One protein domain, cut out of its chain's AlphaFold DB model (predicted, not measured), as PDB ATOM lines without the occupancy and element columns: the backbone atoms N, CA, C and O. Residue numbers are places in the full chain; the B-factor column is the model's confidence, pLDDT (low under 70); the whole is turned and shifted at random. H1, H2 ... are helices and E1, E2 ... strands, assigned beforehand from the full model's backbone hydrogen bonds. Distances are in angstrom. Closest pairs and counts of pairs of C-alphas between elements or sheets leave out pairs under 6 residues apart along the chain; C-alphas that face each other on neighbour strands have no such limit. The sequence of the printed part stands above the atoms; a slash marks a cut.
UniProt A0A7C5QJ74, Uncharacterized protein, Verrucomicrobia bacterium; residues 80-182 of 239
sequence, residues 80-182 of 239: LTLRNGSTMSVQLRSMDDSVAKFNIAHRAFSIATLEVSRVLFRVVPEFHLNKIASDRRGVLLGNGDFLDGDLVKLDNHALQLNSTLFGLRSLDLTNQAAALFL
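What this domain is: This is residues 80 to 182 of the 239 residues of an uncharacterized protein of Verrucomicrobia bacterium (UniProt A0A7C5QJ74). One strongly twisted sheet of eleven strands is folded into two walls that stand partly face to face. E2, E1, E6, E11 and E7 build one wall; E3, E4, E5, E9 and E10, with the later part of E8, build the other. The bend of E8 joins the walls at one end, the link through Val 90 joins E2 to E3 across them, and a small helix, H1, lies outside the walls in the loop between E6 and E7. The printed part has 103 residues, with eleven named strands and one named helix, H1, which comes between the sixth and the seventh strand along the chain; the sheet is branched, its neighbour pairs are antiparallel, and the class is mostly strand. The whole is compact, with a radius of gyration of the C-alphas of 12.7 A, and rounded, with spans of 37 by 28 by 24 A.

Where its parts are: Find C-alpha 80 at (261.339, 157.441, 329.860), where E1 begins, residues 80 to 82; E2 follows at residues 87 to 89. E3, residues 91 to 96, covers 15.6 A from first to last C-alpha; E4, residues 99 to 104, covers 15.9 A, and E5, residues 107 to 112, covers 16.9 A. Read on to E6, residues 116 to 120, which covers 11.5 A, and then to H1, residues 126 to 129. E7 holds residues 138 to 141. E8, residues 146 to 154, is the longest strand by residues; find its C-alpha 146 at (270.761, 173.567, 329.140), from which it runs 17.4 A to C-alpha 154, with a bend of 86 degrees at residue 150. E9, residues 158 to 163, covers 14.6 A; E10, residues 167 to 172, covers 16.4 A; E11, residues 177 to 181, covers 10.9 A and ends with C-alpha 181 at (265.405, 166.427, 333.385).

How they stand to each other: Begin at E8, the strand with three neighbours: E3 and E7 lie on one side of it, E9 on the other side. Its pairing is staggered, with E7 over residues 146 to 148, E9 over 149 to 154 and E3 over 153 to 154. Look for N 147 and O 139, 2.9 A apart, between E8 and E7; N 160 and O 153, 2.7 A, between E9 and E8; and N 154 and O 95, 2.7 A, between E8 and E3. E7, E8, E9 and E10 form a meander, each strand the antiparallel neighbour of the one before, and E9 and E10 are a hairpin at 156 degrees, with N 159 and O 171 at 2.8 A. E3, E4 and E5 form another meander; N 101 and O 94 are 2.8 A apart, and N 100 and O 111 also 2.8 A. From E7 go to E11, where N 181 and O 138 are 2.8 A apart, then to E6, with N 180 and O 119 at 2.8 A. E1 is next, with N 117 and O 81 at 2.8 A, and E2 ends this side as an edge strand, with N 80 and O 88 at 2.9 A; E5 and E10 are edge strands too. E2 and E3 meet only through their link. The closest C-alphas of E7 and E9, those of Gly 138 and Leu 161, are 7.7 A apart, and the closest C-alphas of E9 and E11, those of Leu 159 and Ala 177, are 7.6 A apart. E6 and E9 are apart. H1 is only just not on the sheet, with 4 pairs of C-alphas within 10 A; it is too short for an O i to N i+4 pair, and its 1 O i to N i+3 pair is within range.

The domain as a whole: The C-alphas farthest apart in the domain, those of His 106 and Leu 165, are 39.8 A apart. The printed part has no cut, and no link is long; the link from H1 to E7, 8 residues, is short and the others are tight. The mean pLDDT of the printed part is 92.2, that of H1 is 82, and no printed residue is under 70.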
ATOM      1  N   LEU A  80     261.764 156.992 328.539       94.94
ATOM      2  CA  LEU A  80     261.339 157.441 329.860       94.94
ATOM      3  C   LEU A  80     262.170 156.717 330.914       94.94
ATOM      4  O   LEU A  80     262.089 155.495 331.011       94.94
ATOM      5  N   THR A  81     262.918 157.460 331.724       95.44
ATOM      6  CA  THR A  81     263.667 156.909 332.856       95.44
ATOM      7  C   THR A  81     263.000 157.309 334.161       95.44
ATOM      8  O   THR A  81     262.755 158.492 334.421       95.44
ATOM      9  N   LEU A  82     262.743 156.318 335.004       95.75
ATOM     10  CA  LEU A  82     262.182 156.478 336.335       95.75
ATOM     11  C   LEU A  82     263.275 156.674 337.385       95.75
ATOM     12  O   LEU A  82     264.460 156.428 337.151       95.75
ATOM     13  N   ARG A  83     262.879 157.111 338.579       94.12
ATOM     14  CA  ARG A  83     263.793 157.345 339.699       94.12
ATOM     15  C   ARG A  83     264.502 156.087 340.175       94.12
ATOM     16  O   ARG A  83     265.624 156.216 340.640       94.12
ATOM     17  N   ASN A  84     263.918 154.901 340.031       92.00
ATOM     18  CA  ASN A  84     264.605 153.639 340.331       92.00
ATOM     19  C   ASN A  84     265.649 153.242 339.262       92.00
ATOM     20  O   ASN A  84     266.262 152.189 339.374       92.00
ATOM     21  N   GLY A  85     265.825 154.050 338.210       93.25
ATOM     22  CA  GLY A  85     266.743 153.778 337.107       93.25
ATOM     23  C   GLY A  85     266.145 152.938 335.979       93.25
ATOM     24  O   GLY A  85     266.810 152.775 334.954       93.25
ATOM     25  N   SER A  86     264.910 152.434 336.112       95.06
ATOM     26  CA  SER A  86     264.249 151.718 335.018       95.06
ATOM     27  C   SER A  86     263.995 152.683 333.868       95.06
ATOM     28  O   SER A  86     263.466 153.775 334.062       95.06
ATOM     29  N   THR A  87     264.390 152.286 332.667       94.75
ATOM     30  CA  THR A  87     264.232 153.054 331.437       94.75
ATOM     31  C   THR A  87     263.400 152.256 330.456       94.75
ATOM     32  O   THR A  87     263.625 151.062 330.286       94.75
ATOM     33  N   MET A  88     262.447 152.903 329.797       93.38
ATOM     34  CA  MET A  88     261.613 152.236 328.811       93.38
ATOM     35  C   MET A  88     261.408 153.086 327.568       93.38
ATOM     36  O   MET A  88     261.207 154.299 327.651       93.38
ATOM     37  N   SER A  89     261.421 152.413 326.423       91.06
ATOM     38  CA  SER A  89     260.958 152.953 325.151       91.06
ATOM     39  C   SER A  89     259.438 153.113 325.176       91.06
ATOM     40  O   SER A  89     258.694 152.139 325.306       91.06
ATOM     41  N   VAL A  90     258.956 154.355 325.095       91.62
ATOM     42  CA  VAL A  90     257.531 154.672 325.253       91.62
ATOM     43  C   VAL A  90     257.017 155.574 324.140       91.62
ATOM     44  O   VAL A  90     257.726 156.418 323.600       91.62
ATOM     45  N   GLN A  91     255.726 155.459 323.833       91.31
ATOM     46  CA  GLN A  91     255.002 156.524 323.148       91.31
ATOM     47  C   GLN A  91     254.454 157.484 324.205       91.31
ATOM     48  O   GLN A  91     253.394 157.248 324.792       91.31
ATOM     49  N   LEU A  92     255.188 158.563 324.463       91.06
ATOM     50  CA  LEU A  92     254.753 159.612 325.378       91.06
ATOM     51  C   LEU A  92     253.469 160.277 324.855       91.06
ATOM     52  O   LEU A  92     253.361 160.559 323.665       91.06
ATOM     53  N   ARG A  93     252.484 160.485 325.736       93.81
ATOM     54  CA  ARG A  93     251.186 161.093 325.390       93.81
ATOM     55  C   ARG A  93     251.037 162.479 325.989       93.81
ATOM     56  O   ARG A  93     250.623 163.409 325.305       93.81
ATOM     57  N   SER A  94     251.331 162.593 327.276       95.69
ATOM     58  CA  SER A  94     251.320 163.861 327.995       95.69
ATOM     59  C   SER A  94     252.046 163.715 329.321       95.69
ATOM     60  O   SER A  94     252.129 162.614 329.867       95.69
ATOM     61  N   MET A  95     252.506 164.822 329.880       97.44
ATOM     62  CA  MET A  95     253.016 164.885 331.241       97.44
ATOM     63  C   MET A  95     252.732 166.268 331.819       97.44
ATOM     64  O   MET A  95     252.858 167.262 331.116       97.44
ATOM     65  N   ASP A  96     252.357 166.341 333.082       96.31
ATOM     66  CA  ASP A  96     252.348 167.580 333.862       96.31
ATOM     67  C   ASP A  96     253.154 167.364 335.150       96.31
ATOM     68  O   ASP A  96     253.882 166.376 335.267       96.31
ATOM     69  N   ASP A  97     253.071 168.282 336.104       94.06
ATOM     70  CA  ASP A  97     253.769 168.175 337.388       94.06
ATOM     71  C   ASP A  97     253.280 167.010 338.272       94.06
ATOM     72  O   ASP A  97     253.974 166.618 339.215       94.06
ATOM     73  N   SER A  98     252.134 166.409 337.941       97.00
ATOM     74  CA  SER A  98     251.484 165.357 338.719       97.00
ATOM     75  C   SER A  98     251.597 163.974 338.077       97.00
ATOM     76  O   SER A  98     251.951 163.006 338.758       97.00
ATOM     77  N   VAL A  99     251.329 163.855 336.773       97.69
ATOM     78  CA  VAL A  99     251.191 162.570 336.081       97.69
ATOM     79  C   VAL A  99     251.860 162.559 334.711       97.69
ATOM     80  O   VAL A  99     251.663 163.436 333.873       97.69
ATOM     81  N   ALA A 100     252.580 161.474 334.446       96.88
ATOM     82  CA  ALA A 100     253.107 161.096 333.147       96.88
ATOM     83  C   ALA A 100     252.228 160.011 332.518       96.88
ATOM     84  O   ALA A 100     252.032 158.947 333.106       96.88
ATOM     85  N   LYS A 101     251.727 160.256 331.305       96.56
ATOM     86  CA  LYS A 101     250.892 159.329 330.532       96.56
ATOM     87  C   LYS A 101     251.617 158.901 329.268       96.56
ATOM     88  O   LYS A 101     252.112 159.734 328.504       96.56
ATOM     89  N   PHE A 102     251.640 157.602 329.017       93.75
ATOM     90  CA  PHE A 102     252.355 157.024 327.887       93.75
ATOM     91  C   PHE A 102     251.772 155.664 327.505       93.75
ATOM     92  O   PHE A 102     251.035 155.050 328.277       93.75
ATOM     93  N   ASN A 103     252.115 155.202 326.308       92.31
ATOM     94  CA  ASN A 103     251.809 153.854 325.854       92.31
ATOM     95  C   ASN A 103     253.094 153.042 325.707       92.31
ATOM     96  O   ASN A 103     254.092 153.541 325.181       92.31
ATOM     97  N   ILE A 104     253.032 151.775 326.100       87.69
ATOM     98  CA  ILE A 104     254.039 150.769 325.760       87.69
ATOM     99  C   ILE A 104     253.326 149.696 324.951       87.69
ATOM    100  O   ILE A 104     252.314 149.146 325.397       87.69
ATOM    101  N   ALA A 105     253.816 149.443 323.737       83.19
ATOM    102  CA  ALA A 105     253.085 148.684 322.725       83.19
ATOM    103  C   ALA A 105     251.628 149.191 322.600       83.19
ATOM    104  O   ALA A 105     251.405 150.333 322.201       83.19
ATOM    105  N   HIS A 106     250.643 148.372 322.977       83.06
ATOM    106  CA  HIS A 106     249.212 148.683 322.876       83.06
ATOM    107  C   HIS A 106     248.539 148.998 324.219       83.06
ATOM    108  O   HIS A 106     247.315 149.085 324.286       83.06
ATOM    109  N   ARG A 107     249.312 149.158 325.301       89.06
ATOM    110  CA  ARG A 107     248.776 149.391 326.645       89.06
ATOM    111  C   ARG A 107     249.097 150.801 327.125       89.06
ATOM    112  O   ARG A 107     250.235 151.252 327.014       89.06
ATOM    113  N   ALA A 108     248.086 151.468 327.677       93.12
ATOM    114  CA  ALA A 108     248.221 152.773 328.311       93.12
ATOM    115  C   ALA A 108     248.673 152.631 329.768       93.12
ATOM    116  O   ALA A 108     248.205 151.750 330.494       93.12
ATOM    117  N   PHE A 109     249.555 153.531 330.187       93.62
ATOM    118  CA  PHE A 109     250.113 153.595 331.530       93.62
ATOM    119  C   PHE A 109     250.057 155.022 332.068       93.62
ATOM    120  O   PHE A 109     249.997 156.008 331.323       93.62
ATOM    121  N   SER A 110     250.062 155.128 333.391       95.50
ATOM    122  CA  SER A 110     250.194 156.392 334.103       95.50
ATOM    123  C   SER A 110     251.109 156.189 335.298       95.50
ATOM    124  O   SER A 110     250.925 155.244 336.061       95.50
ATOM    125  N   ILE A 111     252.098 157.065 335.434       95.75
ATOM    126  CA  ILE A 111     253.053 157.080 336.544       95.75
ATOM    127  C   ILE A 111     253.053 158.491 337.130       95.75
ATOM    128  O   ILE A 111     252.902 159.465 336.392       95.75
ATOM    129  N   ALA A 112     253.206 158.615 338.447       97.00
ATOM    130  CA  ALA A 112     253.369 159.918 339.080       97.00
ATOM    131  C   ALA A 112     254.626 160.612 338.531       97.00
ATOM    132  O   ALA A 112     255.697 160.010 338.502       97.00
ATOM    133  N   THR A 113     254.540 161.885 338.142       97.00
ATOM    134  CA  THR A 113     255.700 162.641 337.630       97.00
ATOM    135  C   THR A 113     256.840 162.698 338.653       97.00
ATOM    136  O   THR A 113     258.012 162.755 338.288       97.00
ATOM    137  N   LEU A 114     256.519 162.589 339.946       96.12
ATOM    138  CA  LEU A 114     257.491 162.430 341.030       96.12
ATOM    139  C   LEU A 114     258.413 161.210 340.873       96.12
ATOM    140  O   LEU A 114     259.542 161.266 341.351       96.12
ATOM    141  N   GLU A 115     257.970 160.158 340.188       96.19
ATOM    142  CA  GLU A 115     258.762 158.957 339.907       96.19
ATOM    143  C   GLU A 115     259.525 159.039 338.587       96.19
ATOM    144  O   GLU A 115     260.334 158.165 338.286       96.19
ATOM    145  N   VAL A 116     259.332 160.101 337.807       96.44
ATOM    146  CA  VAL A 116     260.068 160.318 336.563       96.44
ATOM    147  C   VAL A 116     261.376 161.046 336.864       96.44
ATOM    148  O   VAL A 116     261.399 162.119 337.464       96.44
ATOM    149  N   SER A 117     262.491 160.462 336.423       95.81
ATOM    150  CA  SER A 117     263.809 161.094 336.482       95.81
ATOM    151  C   SER A 117     264.041 161.984 335.265       95.81
ATOM    152  O   SER A 117     264.385 163.160 335.408       95.81
ATOM    153  N   ARG A 118     263.859 161.431 334.063       95.00
ATOM    154  CA  ARG A 118     264.117 162.137 332.806       95.00
ATOM    155  C   ARG A 118     263.360 161.520 331.636       95.00
ATOM    156  O   ARG A 118     262.958 160.358 331.686       95.00
ATOM    157  N   VAL A 119     263.228 162.297 330.569       95.19
ATOM    158  CA  VAL A 119     262.720 161.852 329.269       95.19
ATOM    159  C   VAL A 119     263.711 162.257 328.190       95.19
ATOM    160  O   VAL A 119     264.030 163.437 328.068       95.19
ATOM    161  N   LEU A 120     264.182 161.305 327.390       93.62
ATOM    162  CA  LEU A 120     264.959 161.591 326.184       93.62
ATOM    163  C   LEU A 120     264.009 161.587 324.990       93.62
ATOM    164  O   LEU A 120     263.374 160.571 324.730       93.62
ATOM    165  N   PHE A 121     263.905 162.698 324.261       91.81
ATOM    166  CA  PHE A 121     263.037 162.803 323.077       91.81
ATOM    167  C   PHE A 121     263.725 162.328 321.797       91.81
ATOM    168  O   PHE A 121     263.072 162.063 320.793       91.81
ATOM    169  N   ARG A 122     265.054 162.238 321.835       88.06
ATOM    170  CA  ARG A 122     265.919 161.795 320.743       88.06
ATOM    171  C   ARG A 122     267.143 161.088 321.311       88.06
ATOM    172  O   ARG A 122     267.399 161.156 322.512       88.06
ATOM    173  N   VAL A 123     267.931 160.466 320.440       84.88
ATOM    174  CA  VAL A 123     269.253 159.959 320.818       84.88
ATOM    175  C   VAL A 123     270.129 161.146 321.217       84.88
ATOM    176  O   VAL A 123     270.421 162.016 320.396       84.88
ATOM    177  N   VAL A 124     270.527 161.186 322.486       86.19
ATOM    178  CA  VAL A 124     271.442 162.193 323.022       86.19
ATOM    179  C   VAL A 124     272.796 161.523 323.255       86.19
ATOM    180  O   VAL A 124     272.850 160.540 323.995       86.19
ATOM    181  N   PRO A 125     273.890 162.027 322.660       83.38
ATOM    182  CA  PRO A 125     275.222 161.507 322.936       83.38
ATOM    183  C   PRO A 125     275.564 161.565 324.428       83.38
ATOM    184  O   PRO A 125     275.309 162.568 325.097       83.38
ATOM    185  N   GLU A 126     276.210 160.517 324.935       81.19
ATOM    186  CA  GLU A 126     276.509 160.367 326.365       81.19
ATOM    187  C   GLU A 126     277.311 161.549 326.933       81.19
ATOM    188  O   GLU A 126     277.053 162.011 328.041       81.19
ATOM    189  N   PHE A 127     278.217 162.132 326.141       81.31
ATOM    190  CA  PHE A 127     279.001 163.288 326.574       81.31
ATOM    191  C   PHE A 127     278.145 164.526 326.897       81.31
ATOM    192  O   PHE A 127     278.565 165.343 327.713       81.31
ATOM    193  N   HIS A 128     276.973 164.699 326.272       84.31
ATOM    194  CA  HIS A 128     276.046 165.776 326.631       84.31
ATOM    195  C   HIS A 128     275.320 165.455 327.937       84.31
ATOM    196  O   HIS A 128     275.178 166.334 328.782       84.31
ATOM    197  N   LEU A 129     274.913 164.196 328.128       81.88
ATOM    198  CA  LEU A 129     274.266 163.745 329.362       81.88
ATOM    199  C   LEU A 129     275.206 163.879 330.569       81.88
ATOM    200  O   LEU A 129     274.779 164.338 331.623       81.88
ATOM    201  N   ASN A 130     276.492 163.566 330.394       81.31
ATOM    202  CA  ASN A 130     277.504 163.606 331.455       81.31
ATOM    203  C   ASN A 130     277.899 165.029 331.886       81.31
ATOM    204  O   ASN A 130     278.482 165.207 332.952       81.31
ATOM    205  N   LYS A 131     277.593 166.053 331.078       81.75
ATOM    206  CA  LYS A 131     277.839 167.466 331.419       81.75
ATOM    207  C   LYS A 131     276.756 168.066 332.315       81.75
ATOM    208  O   LYS A 131     276.941 169.158 332.847       81.75
ATOM    209  N   ILE A 132     275.619 167.389 332.455       81.56
ATOM    210  CA  ILE A 132     274.491 167.873 333.244       81.56
ATOM    211  C   ILE A 132     274.642 167.311 334.652       81.56
ATOM    212  O   ILE A 132     274.663 166.095 334.843       81.56
ATOM    213  N   ALA A 133     274.750 168.196 335.644       75.25
ATOM    214  CA  ALA A 133     274.721 167.780 337.040       75.25
ATOM    215  C   ALA A 133     273.426 167.002 337.324       75.25
ATOM    216  O   ALA A 133     272.343 167.392 336.883       75.25
ATOM    217  N   SER A 134     273.549 165.877 338.028       71.75
ATOM    218  CA  SER A 134     272.485 164.873 338.169       71.75
ATOM    219  C   SER A 134     271.206 165.385 338.838       71.75
ATOM    220  O   SER A 134     270.161 164.749 338.728       71.75
ATOM    221  N   ASP A 135     271.291 166.501 339.553       81.38
ATOM    222  CA  ASP A 135     270.219 167.140 340.309       81.38
ATOM    223  C   ASP A 135     269.569 168.331 339.582       81.38
ATOM    224  O   ASP A 135     268.585 168.885 340.078       81.38
ATOM    225  N   ARG A 136     270.065 168.716 338.398       88.69
ATOM    226  CA  ARG A 136     269.507 169.848 337.647       88.69
ATOM    227  C   ARG A 136     268.159 169.512 337.023       88.69
ATOM    228  O   ARG A 136     267.988 168.482 336.371       88.69
ATOM    229  N   ARG A 137     267.220 170.448 337.178       94.69
ATOM    230  CA  ARG A 137     265.884 170.412 336.572       94.69
ATOM    231  C   ARG A 137     265.821 171.374 335.400       94.69
ATOM    232  O   ARG A 137     266.251 172.522 335.517       94.69
ATOM    233  N   GLY A 138     265.308 170.902 334.274       96.12
ATOM    234  CA  GLY A 138     265.245 171.703 333.064       96.12
ATOM    235  C   GLY A 138     265.321 170.870 331.798       96.12
ATOM    236  O   GLY A 138     265.024 169.675 331.790       96.12
ATOM    237  N   VAL A 139     265.711 171.518 330.708       96.38
ATOM    238  CA  VAL A 139     265.696 170.926 329.372       96.38
ATOM    239  C   VAL A 139     267.070 171.045 328.738       96.38
ATOM    240  O   VAL A 139     267.619 172.140 328.630       96.38
ATOM    241  N   LEU A 140     267.597 169.918 328.263       95.50
ATOM    242  CA  LEU A 140     268.702 169.911 327.316       95.50
ATOM    243  C   LEU A 140     268.147 170.231 325.930       95.50
ATOM    244  O   LEU A 140     267.255 169.538 325.431       95.50
ATOM    245  N   LEU A 141     268.691 171.267 325.310       94.50
ATOM    246  CA  LEU A 141     268.337 171.706 323.974       94.50
ATOM    247  C   LEU A 141     269.125 170.925 322.912       94.50
ATOM    248  O   LEU A 141     270.204 170.392 323.169       94.50
ATOM    249  N   GLY A 142     268.592 170.874 321.691       90.25
ATOM    250  CA  GLY A 142     269.210 170.176 320.559       90.25
ATOM    251  C   GLY A 142     270.583 170.722 320.152       90.25
ATOM    252  O   GLY A 142     271.370 169.993 319.559       90.25
ATOM    253  N   ASN A 143     270.893 171.973 320.505       90.06
ATOM    254  CA  ASN A 143     272.204 172.590 320.290       90.06
ATOM    255  C   ASN A 143     273.231 172.256 321.396       90.06
ATOM    256  O   ASN A 143     274.393 172.633 321.274       90.06
ATOM    257  N   GLY A 144     272.819 171.554 322.458       89.50
ATOM    258  CA  GLY A 144     273.670 171.176 323.585       89.50
ATOM    259  C   GLY A 144     273.607 172.108 324.799       89.50
ATOM    260  O   GLY A 144     274.210 171.768 325.817       89.50
ATOM    261  N   ASP A 145     272.878 173.225 324.723       91.56
ATOM    262  CA  ASP A 145     272.662 174.124 325.861       91.56
ATOM    263  C   ASP A 145     271.640 173.548 326.845       91.56
ATOM    264  O   ASP A 145     270.761 172.768 326.475       91.56
ATOM    265  N   PHE A 146     271.717 173.965 328.109       94.31
ATOM    266  CA  PHE A 146     270.761 173.567 329.140       94.31
ATOM    267  C   PHE A 146     269.952 174.767 329.626       94.31
ATOM    268  O   PHE A 146     270.519 175.776 330.045       94.31
ATOM    269  N   LEU A 147     268.629 174.633 329.606       95.69
ATOM    270  CA  LEU A 147     267.688 175.628 330.098       95.69
ATOM    271  C   LEU A 147     267.105 175.172 331.438       95.69
ATOM    272  O   LEU A 147     266.279 174.258 331.463       95.69
ATOM    273  N   ASP A 148     267.502 175.814 332.539       96.38
ATOM    274  CA  ASP A 148     266.945 175.519 333.865       96.38
ATOM    275  C   ASP A 148     265.488 175.975 333.981       96.38
ATOM    276  O   ASP A 148     265.114 177.071 333.535       96.38
ATOM    277  N   GLY A 149     264.680 175.139 334.628       96.00
ATOM    278  CA  GLY A 149     263.290 175.438 334.934       96.00
ATOM    279  C   GLY A 149     262.474 174.217 335.335       96.00
ATOM    280  O   GLY A 149     262.952 173.083 335.311       96.00
ATOM    281  N   ASP A 150     261.222 174.479 335.687       96.31
ATOM    282  CA  ASP A 150     260.270 173.469 336.137       96.31
ATOM    283  C   ASP A 150     259.252 173.129 335.052       96.31
ATOM    284  O   ASP A 150     258.744 174.015 334.361       96.31
ATOM    285  N   LEU A 151     258.951 171.835 334.900       97.69
ATOM    286  CA  LEU A 151     257.919 171.362 333.980       97.69
ATOM    287  C   LEU A 151     256.570 171.977 334.362       97.69
ATOM    288  O   LEU A 151     256.120 171.838 335.494       97.69
ATOM    289  N   VAL A 152     255.914 172.598 333.386       97.25
ATOM    290  CA  VAL A 152     254.510 173.004 333.492       97.25
ATOM    291  C   VAL A 152     253.641 171.963 332.802       97.25
ATOM    292  O   VAL A 152     252.676 171.462 333.371       97.25
ATOM    293  N   LYS A 153     253.991 171.625 331.560       97.06
ATOM    294  CA  LYS A 153     253.228 170.684 330.744       97.06
ATOM    295  C   LYS A 153     254.084 170.135 329.616       97.06
ATOM    296  O   LYS A 153     254.938 170.822 329.072       97.06
ATOM    297  N   LEU A 154     253.789 168.918 329.212       96.50
ATOM    298  CA  LEU A 154     254.266 168.287 328.005       96.50
ATOM    299  C   LEU A 154     253.081 167.617 327.324       96.50
ATOM    300  O   LEU A 154     252.332 166.860 327.942       96.50
ATOM    301  N   ASP A 155     252.925 167.868 326.036       90.62
ATOM    302  CA  ASP A 155     252.016 167.131 325.168       90.62
ATOM    303  C   ASP A 155     252.671 166.899 323.800       90.62
ATOM    304  O   ASP A 155     253.859 167.166 323.625       90.62
ATOM    305  N   ASN A 156     251.922 166.326 322.853       70.44
ATOM    306  CA  ASN A 156     252.447 165.711 321.629       70.44
ATOM    307  C   ASN A 156     253.301 166.605 320.710       70.44
ATOM    308  O   ASN A 156     253.828 166.078 319.735       70.44
ATOM    309  N   HIS A 157     253.486 167.897 320.998       81.31
ATOM    310  CA  HIS A 157     254.366 168.768 320.210       81.31
ATOM    311  C   HIS A 157     255.166 169.784 321.027       81.31
ATOM    312  O   HIS A 157     256.161 170.305 320.523       81.31
ATOM    313  N   ALA A 158     254.772 170.065 322.269       93.88
ATOM    314  CA  ALA A 158     255.375 171.135 323.039       93.88
ATOM    315  C   ALA A 158     255.721 170.701 324.461       93.88
ATOM    316  O   ALA A 158     254.943 170.045 325.154       93.88
ATOM    317  N   LEU A 159     256.889 171.149 324.903       96.69
ATOM    318  CA  LEU A 159     257.292 171.159 326.295       96.69
ATOM    319  C   LEU A 159     257.201 172.592 326.806       96.69
ATOM    320  O   LEU A 159     257.927 173.475 326.354       96.69
ATOM    321  N   GLN A 160     256.311 172.808 327.764       97.56
ATOM    322  CA  GLN A 160     256.193 174.049 328.504       97.56
ATOM    323  C   GLN A 160     256.921 173.929 329.837       97.56
ATOM    324  O   GLN A 160     256.680 173.002 330.615       97.56
ATOM    325  N   LEU A 161     257.792 174.894 330.108       97.00
ATOM    326  CA  LEU A 161     258.503 175.008 331.372       97.00
ATOM    327  C   LEU A 161     258.467 176.441 331.886       97.00
ATOM    328  O   LEU A 161     258.461 177.393 331.104       97.00
ATOM    329  N   ASN A 162     258.502 176.590 333.203       97.56
ATOM    330  CA  ASN A 162     258.791 177.861 333.836       97.56
ATOM    331  C   ASN A 162     260.303 177.959 334.053       97.56
ATOM    332  O   ASN A 162     260.848 177.349 334.972       97.56
ATOM    333  N   SER A 163     260.986 178.669 333.159       96.12
ATOM    334  CA  SER A 163     262.426 178.878 333.234       96.12
ATOM    335  C   SER A 163     262.785 179.926 334.278       96.12
ATOM    336  O   SER A 163     262.166 180.986 334.342       96.12
ATOM    337  N   THR A 164     263.863 179.675 335.022       94.38
ATOM    338  CA  THR A 164     264.388 180.613 336.022       94.38
ATOM    339  C   THR A 164     264.748 181.974 335.417       94.38
ATOM    340  O   THR A 164     264.497 183.002 336.038       94.38
ATOM    341  N   LEU A 165     265.331 181.995 334.212       94.56
ATOM    342  CA  LEU A 165     265.836 183.228 333.588       94.56
ATOM    343  C   LEU A 165     264.841 183.886 332.632       94.56
ATOM    344  O   LEU A 165     264.878 185.100 332.451       94.56
ATOM    345  N   PHE A 166     263.970 183.099 331.998       95.19
ATOM    346  CA  PHE A 166     263.131 183.578 330.893       95.19
ATOM    347  C   PHE A 166     261.627 183.421 331.147       95.19
ATOM    348  O   PHE A 166     260.835 183.665 330.235       95.19
ATOM    349  N   GLY A 167     261.232 183.006 332.354       96.56
ATOM    350  CA  GLY A 167     259.839 182.746 332.709       96.56
ATOM    351  C   GLY A 167     259.235 181.606 331.889       96.56
ATOM    352  O   GLY A 167     259.925 180.657 331.516       96.56
ATOM    353  N   LEU A 168     257.938 181.694 331.590       97.31
ATOM    354  CA  LEU A 168     257.234 180.666 330.824       97.31
ATOM    355  C   LEU A 168     257.794 180.550 329.397       97.31
ATOM    356  O   LEU A 168     257.780 181.505 328.619       97.31
ATOM    357  N   ARG A 169     258.249 179.351 329.037       97.38
ATOM    358  CA  ARG A 169     258.767 179.008 327.710       97.38
ATOM    359  C   ARG A 169     258.037 177.795 327.162       97.38
ATOM    360  O   ARG A 169     257.725 176.874 327.906       97.38
ATOM    361  N   SER A 170     257.823 177.789 325.851       96.62
ATOM    362  CA  SER A 170     257.321 176.639 325.101       96.62
ATOM    363  C   SER A 170     258.381 176.221 324.092       96.62
ATOM    364  O   SER A 170     258.856 177.059 323.325       96.62
ATOM    365  N   LEU A 171     258.760 174.947 324.115       96.81
ATOM    366  CA  LEU A 171     259.792 174.362 323.269       96.81
ATOM    367  C   LEU A 171     259.197 173.260 322.394       96.81
ATOM    368  O   LEU A 171     258.463 172.409 322.891       96.81
ATOM    369  N   ASP A 172     259.550 173.246 321.112       94.62
ATOM    370  CA  ASP A 172     259.183 172.166 320.193       94.62
ATOM    371  C   ASP A 172     259.986 170.888 320.490       94.62
ATOM    372  O   ASP A 172     261.221 170.910 320.562       94.62
ATOM    373  N   LEU A 173     259.295 169.755 320.631       91.06
ATOM    374  CA  LEU A 173     259.937 168.465 320.919       91.06
ATOM    375  C   LEU A 173     260.769 167.939 319.738       91.06
ATOM    376  O   LEU A 173     261.747 167.216 319.941       91.06
ATOM    377  N   THR A 174     260.417 168.317 318.506       86.81
ATOM    378  CA  THR A 174     261.043 167.787 317.283       86.81
ATOM    379  C   THR A 174     262.393 168.433 316.995       86.81
ATOM    380  O   THR A 174     263.345 167.753 316.610       86.81
ATOM    381  N   ASN A 175     262.543 169.729 317.262       87.44
ATOM    382  CA  ASN A 175     263.710 170.506 316.843       87.44
ATOM    383  C   ASN A 175     264.454 171.182 317.996       87.44
ATOM    384  O   ASN A 175     265.651 171.425 317.868       87.44
ATOM    385  N   GLN A 176     263.782 171.485 319.110       94.50
ATOM    386  CA  GLN A 176     264.372 172.298 320.176       94.50
ATOM    387  C   GLN A 176     264.731 171.474 321.405       94.50
ATOM    388  O   GLN A 176     265.868 171.546 321.861       94.50
ATOM    389  N   ALA A 177     263.804 170.678 321.937       94.75
ATOM    390  CA  ALA A 177     264.062 169.868 323.122       94.75
ATOM    391  C   ALA A 177     264.724 168.530 322.751       94.75
ATOM    392  O   ALA A 177     264.218 167.759 321.931       94.75
ATOM    393  N   ALA A 178     265.860 168.231 323.377       93.88
ATOM    394  CA  ALA A 178     266.529 166.938 323.265       93.88
ATOM    395  C   ALA A 178     266.178 166.015 324.436       93.88
ATOM    396  O   ALA A 178     265.914 164.830 324.225       93.88
ATOM    397  N   ALA A 179     266.128 166.561 325.652       94.81
ATOM    398  CA  ALA A 179     265.762 165.815 326.847       94.81
ATOM    399  C   ALA A 179     265.191 166.718 327.946       94.81
ATOM    400  O   ALA A 179     265.617 167.859 328.099       94.81
ATOM    401  N   LEU A 180     264.264 166.178 328.732       96.00
ATOM    402  CA  LEU A 180     263.719 166.776 329.949       96.00
ATOM    403  C   LEU A 180     264.333 166.088 331.172       96.00
ATOM    404  O   LEU A 180     264.282 164.865 331.278       96.00
ATOM    405  N   PHE A 181     264.858 166.874 332.107       96.38
ATOM    406  CA  PHE A 181     265.405 166.427 333.385       96.38
ATOM    407  C   PHE A 181     264.520 166.937 334.516       96.38
ATOM    408  O   PHE A 181     264.285 168.140 334.638       96.38
ATOM    409  N   LEU A 182     264.024 166.016 335.339       95.94
ATOM    410  CA  LEU A 182     263.133 166.323 336.454       95.94
ATOM    411  C   LEU A 182     263.780 166.011 337.796       95.94
ATOM    412  O   LEU A 182     263.616 166.777 338.744       95.94
TER     413      LEU A 182